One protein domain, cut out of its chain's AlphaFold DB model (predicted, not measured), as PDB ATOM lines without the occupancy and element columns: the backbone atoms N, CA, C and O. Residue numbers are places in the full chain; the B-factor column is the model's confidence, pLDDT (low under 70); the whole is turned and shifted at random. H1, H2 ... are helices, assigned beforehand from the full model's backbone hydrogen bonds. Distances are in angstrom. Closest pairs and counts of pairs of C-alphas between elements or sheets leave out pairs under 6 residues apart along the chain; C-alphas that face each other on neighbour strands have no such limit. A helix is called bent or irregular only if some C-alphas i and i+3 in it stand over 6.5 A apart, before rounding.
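This is residues 301 to 342 of the 342 residues of an uncharacterized protein of Tetracentron sinense (UniProt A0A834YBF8). The long helix H2 and the shorter helix H1 make the two arms of a wide, open L, joined end to end by the tight link of residues 316 and 317 at its corner. The arms do not fold back on each other, and the L lies nearly flat. The printed part has 42 residues with two named helices, H1 then H2 along the chain, and no named strand; the class is all helix. The whole is extended, with a radius of gyration of the C-alphas of 17.1 A and spans of 51 by 21 by 5 A.

H2, residues 318 to 341, is the longest helix, with 24 residues. H1, residues 301 to 315, is apart from it: no C-alpha of the one is within 8 A of the other. Residues 301 to 342 stand free, with no C-alphas 8 or more residues apart along the chain within 10 A of each other. In H1 and H2 every O i to N i+4 pair is within hydrogen-bond range.

H2 measures 35.0 A from first to last C-alpha. It begins at C-alpha 318, (43.830, 55.114, -16.969), and ends at C-alpha 341, (52.679, 23.044, -6.062), with y falling between these two ends. H1 has 15 residues and measures 20.9 A. It begins at C-alpha 301, (46.155, 54.952, -45.487), and ends at C-alpha 315, (40.590, 56.026, -25.417); here z rises between the ends while y changes little. Neither helix is bent.

The two C-alphas farthest apart, those of Asp 303 and Phe 341, are 51.6 A apart. The printed part has no cut and ends at Thr 342, the chain's last residue. The mean pLDDT of the printed part is 72.2; it is 83 in H2 and 57 in H1. Residues 301 to 321 and residue 342 are under 70, which is low confidence.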
ATOM      1  N   ARG A 301      46.462  55.986 -46.497       53.03
ATOM      2  CA  ARG A 301      46.155  54.952 -45.487       53.03
ATOM      3  C   ARG A 301      46.943  55.150 -44.192       53.03
ATOM      4  O   ARG A 301      46.377  54.962 -43.112       53.03
ATOM      5  N   LEU A 302      48.208  55.562 -44.273       54.69
ATOM      6  CA  LEU A 302      49.036  55.862 -43.102       54.69
ATOM      7  C   LEU A 302      48.513  57.072 -42.323       54.69
ATOM      8  O   LEU A 302      48.486  57.027 -41.093       54.69
ATOM      9  N   ASP A 303      47.999  58.091 -43.012       57.62
ATOM     10  CA  ASP A 303      47.400  59.264 -42.365       57.62
ATOM     11  C   ASP A 303      46.103  58.902 -41.603       57.62
ATOM     12  O   ASP A 303      45.826  59.391 -40.502       57.62
ATOM     13  N   PHE A 304      45.332  57.937 -42.124       57.00
ATOM     14  CA  PHE A 304      44.156  57.394 -41.438       57.00
ATOM     15  C   PHE A 304      44.524  56.508 -40.235       57.00
ATOM     16  O   PHE A 304      43.847  56.539 -39.201       57.00
ATOM     17  N   VAL A 305      45.616  55.742 -40.333       59.53
ATOM     18  CA  VAL A 305      46.138  54.922 -39.227       59.53
ATOM     19  C   VAL A 305      46.723  55.801 -38.122       59.53
ATOM     20  O   VAL A 305      46.405  55.570 -36.958       59.53
ATOM     21  N   GLN A 306      47.475  56.855 -38.444       54.34
ATOM     22  CA  GLN A 306      47.980  57.810 -37.451       54.34
ATOM     23  C   GLN A 306      46.838  58.522 -36.712       54.34
ATOM     24  O   GLN A 306      46.855  58.602 -35.479       54.34
ATOM     25  N   LYS A 307      45.782  58.936 -37.428       57.69
ATOM     26  CA  LYS A 307      44.566  59.488 -36.805       57.69
ATOM     27  C   LYS A 307      43.866  58.477 -35.889       57.69
ATOM     28  O   LYS A 307      43.409  58.853 -34.808       57.69
ATOM     29  N   LYS A 308      43.824  57.189 -36.257       57.88
ATOM     30  CA  LYS A 308      43.261  56.120 -35.409       57.88
ATOM     31  C   LYS A 308      44.127  55.801 -34.188       57.88
ATOM     32  O   LYS A 308      43.570  55.642 -33.106       57.88
ATOM     33  N   VAL A 309      45.454  55.765 -34.313       58.12
ATOM     34  CA  VAL A 309      46.377  55.537 -33.186       58.12
ATOM     35  C   VAL A 309      46.281  56.678 -32.169       58.12
ATOM     36  O   VAL A 309      46.171  56.415 -30.973       58.12
ATOM     37  N   GLY A 310      46.182  57.932 -32.625       55.38
ATOM     38  CA  GLY A 310      45.942  59.080 -31.741       55.38
ATOM     39  C   GLY A 310      44.611  59.001 -30.977       55.38
ATOM     40  O   GLY A 310      44.529  59.383 -29.807       55.38
ATOM     41  N   LEU A 311      43.566  58.447 -31.601       56.88
ATOM     42  CA  LEU A 311      42.261  58.206 -30.971       56.88
ATOM     43  C   LEU A 311      42.291  57.026 -29.985       56.88
ATOM     44  O   LEU A 311      41.666  57.103 -28.927       56.88
ATOM     45  N   VAL A 312      43.045  55.962 -30.285       57.69
ATOM     46  CA  VAL A 312      43.233  54.811 -29.384       57.69
ATOM     47  C   VAL A 312      44.056  55.204 -28.158       57.69
ATOM     48  O   VAL A 312      43.684  54.826 -27.051       57.69
ATOM     49  N   MET A 313      45.086  56.042 -28.304       57.50
ATOM     50  CA  MET A 313      45.841  56.574 -27.160       57.50
ATOM     51  C   MET A 313      44.989  57.484 -26.265       57.50
ATOM     52  O   MET A 313      45.163  57.480 -25.050       57.50
ATOM     53  N   LYS A 314      44.009  58.207 -26.828       57.09
ATOM     54  CA  LYS A 314      43.032  58.977 -26.036       57.09
ATOM     55  C   LYS A 314      41.952  58.110 -25.378       57.09
ATOM     56  O   LYS A 314      41.417  58.503 -24.343       57.09
ATOM     57  N   LYS A 315      41.617  56.944 -25.948       53.25
ATOM     58  CA  LYS A 315      40.590  56.026 -25.417       53.25
ATOM     59  C   LYS A 315      41.158  54.965 -24.463       53.25
ATOM     60  O   LYS A 315      40.419  54.455 -23.623       53.25
ATOM     61  N   ALA A 316      42.467  54.710 -24.509       54.25
ATOM     62  CA  ALA A 316      43.239  53.981 -23.501       54.25
ATOM     63  C   ALA A 316      43.482  54.855 -22.253       54.25
ATOM     64  O   ALA A 316      44.608  55.073 -21.817       54.25
ATOM     65  N   GLY A 317      42.404  55.404 -21.689       63.56
ATOM     66  CA  GLY A 317      42.462  56.128 -20.423       63.56
ATOM     67  C   GLY A 317      42.833  55.197 -19.266       63.56
ATOM     68  O   GLY A 317      42.663  53.980 -19.360       63.56
ATOM     69  N   ALA A 318      43.281  55.787 -18.154       61.81
ATOM     70  CA  ALA A 318      43.830  55.114 -16.969       61.81
ATOM     71  C   ALA A 318      43.096  53.821 -16.542       61.81
ATOM     72  O   ALA A 318      43.734  52.853 -16.142       61.81
ATOM     73  N   LYS A 319      41.764  53.748 -16.703       65.56
ATOM     74  CA  LYS A 319      40.947  52.556 -16.398       65.56
ATOM     75  C   LYS A 319      41.356  51.293 -17.179       65.56
ATOM     76  O   LYS A 319      41.298  50.204 -16.618       65.56
ATOM     77  N   GLY A 320      41.785  51.420 -18.438       69.38
ATOM     78  CA  GLY A 320      42.237  50.283 -19.254       69.38
ATOM     79  C   GLY A 320      43.616  49.767 -18.841       69.38
ATOM     80  O   GLY A 320      43.838  48.559 -18.800       69.38
ATOM     81  N   GLN A 321      44.513  50.674 -18.449       69.62
ATOM     82  CA  GLN A 321      45.837  50.314 -17.937       69.62
ATOM     83  C   GLN A 321      45.736  49.598 -16.583       69.62
ATOM     84  O   GLN A 321      46.397  48.582 -16.387       69.62
ATOM     85  N   PHE A 322      44.842  50.041 -15.690       77.31
ATOM     86  CA  PHE A 322      44.592  49.335 -14.426       77.31
ATOM     87  C   PHE A 322      44.011  47.927 -14.634       77.31
ATOM     88  O   PHE A 322      44.424  47.000 -13.940       77.31
ATOM     89  N   MET A 323      43.124  47.730 -15.617       77.25
ATOM     90  CA  MET A 323      42.599  46.396 -15.951       77.25
ATOM     91  C   MET A 323      43.669  45.472 -16.550       77.25
ATOM     92  O   MET A 323      43.723  44.291 -16.209       77.25
ATOM     93  N   MET A 324      44.559  46.008 -17.388       80.12
ATOM     94  CA  MET A 324      45.688  45.257 -17.946       80.12
ATOM     95  C   MET A 324      46.676  44.820 -16.856       80.12
ATOM     96  O   MET A 324      47.115  43.671 -16.841       80.12
ATOM     97  N   ILE A 325      46.994  45.714 -15.916       85.81
ATOM     98  CA  ILE A 325      47.879  45.409 -14.787       85.81
ATOM     99  C   ILE A 325      47.245  44.346 -13.877       85.81
ATOM    100  O   ILE A 325      47.919  43.388 -13.508       85.81
ATOM    101  N   ALA A 326      45.947  44.454 -13.569       86.31
ATOM    102  CA  ALA A 326      45.243  43.469 -12.745       86.31
ATOM    103  C   ALA A 326      45.258  42.060 -13.368       86.31
ATOM    104  O   ALA A 326      45.518  41.079 -12.674       86.31
ATOM    105  N   PHE A 327      45.051  41.958 -14.683       88.44
ATOM    106  CA  PHE A 327      45.118  40.684 -15.402       88.44
ATOM    107  C   PHE A 327      46.518  40.050 -15.348       88.44
ATOM    108  O   PHE A 327      46.646  38.856 -15.069       88.44
ATOM    109  N   LEU A 328      47.574  40.847 -15.551       85.81
ATOM    110  CA  LEU A 328      48.959  40.367 -15.482       85.81
ATOM    111  C   LEU A 328      49.339  39.868 -14.078       85.81
ATOM    112  O   LEU A 328      50.043  38.868 -13.959       85.81
ATOM    113  N   VAL A 329      48.836  40.511 -13.019       92.19
ATOM    114  CA  VAL A 329      49.067  40.079 -11.629       92.19
ATOM    115  C   VAL A 329      48.364  38.753 -11.326       92.19
ATOM    116  O   VAL A 329      48.966  37.871 -10.719       92.19
ATOM    117  N   ILE A 330      47.124  38.568 -11.785       92.25
ATOM    118  CA  ILE A 330      46.386  37.308 -11.594       92.25
ATOM    119  C   ILE A 330      47.097  36.151 -12.308       92.25
ATOM    120  O   ILE A 330      47.282  35.084 -11.721       92.25
ATOM    121  N   LEU A 331      47.557  36.371 -13.543       92.31
ATOM    122  CA  LEU A 331      48.320  35.377 -14.302       92.31
ATOM    123  C   LEU A 331      49.617  34.995 -13.575       92.31
ATOM    124  O   LEU A 331      49.953  33.815 -13.482       92.31
ATOM    125  N   PHE A 332      50.314  35.981 -13.010       91.75
ATOM    126  CA  PHE A 332      51.532  35.749 -12.239       91.75
ATOM    127  C   PHE A 332      51.279  34.897 -10.986       91.75
ATOM    128  O   PHE A 332      52.055  33.986 -10.709       91.75
ATOM    129  N   ILE A 333      50.173  35.126 -10.268       93.00
ATOM    130  CA  ILE A 333      49.793  34.317  -9.098       93.00
ATOM    131  C   ILE A 333      49.507  32.864  -9.505       93.00
ATOM    132  O   ILE A 333      49.966  31.946  -8.831       93.00
ATOM    133  N   VAL A 334      48.803  32.637 -10.620       91.31
ATOM    134  CA  VAL A 334      48.526  31.278 -11.122       91.31
ATOM    135  C   VAL A 334      49.816  30.548 -11.494       91.31
ATOM    136  O   VAL A 334      49.995  29.395 -11.107       91.31
ATOM    137  N   LEU A 335      50.738  31.220 -12.195       86.94
ATOM    138  CA  LEU A 335      52.054  30.657 -12.513       86.94
ATOM    139  C   LEU A 335      52.857  30.335 -11.253       86.94
ATOM    140  O   LEU A 335      53.470  29.277 -11.176       86.94
ATOM    141  N   PHE A 336      52.833  31.225 -10.263       92.06
ATOM    142  CA  PHE A 336      53.522  31.014  -8.997       92.06
ATOM    143  C   PHE A 336      52.966  29.784  -8.271       92.06
ATOM    144  O   PHE A 336      53.723  28.897  -7.900       92.06
ATOM    145  N   VAL A 337      51.644  29.663  -8.134       91.69
ATOM    146  CA  VAL A 337      51.029  28.492  -7.489       91.69
ATOM    147  C   VAL A 337      51.360  27.207  -8.246       91.69
ATOM    148  O   VAL A 337      51.750  26.236  -7.609       91.69
ATOM    149  N   LEU A 338      51.291  27.199  -9.582       86.06
ATOM    150  CA  LEU A 338      51.665  26.028 -10.379       86.06
ATOM    151  C   LEU A 338      53.121  25.611 -10.171       86.06
ATOM    152  O   LEU A 338      53.381  24.423 -10.060       86.06
ATOM    153  N   VAL A 339      54.049  26.564 -10.096       88.19
ATOM    154  CA  VAL A 339      55.487  26.291  -9.930       88.19
ATOM    155  C   VAL A 339      55.852  25.855  -8.508       88.19
ATOM    156  O   VAL A 339      56.854  25.179  -8.329       88.19
ATOM    157  N   PHE A 340      55.083  26.256  -7.494       82.00
ATOM    158  CA  PHE A 340      55.340  25.864  -6.103       82.00
ATOM    159  C   PHE A 340      54.570  24.607  -5.664       82.00
ATOM    160  O   PHE A 340      54.985  23.965  -4.701       82.00
ATOM    161  N   PHE A 341      53.456  24.268  -6.325       71.81
ATOM    162  CA  PHE A 341      52.679  23.044  -6.062       71.81
ATOM    163  C   PHE A 341      52.962  21.888  -7.034       71.81
ATOM    164  O   PHE A 341      52.540  20.766  -6.752       71.81
ATOM    165  N   THR A 342      53.644  22.150  -8.151       67.06
ATOM    166  CA  THR A 342      54.273  21.130  -9.010       67.06
ATOM    167  C   THR A 342      55.729  21.002  -8.608       67.06
ATOM    168  O   THR A 342      56.222  19.854  -8.546       67.06
TER     169      THR A 342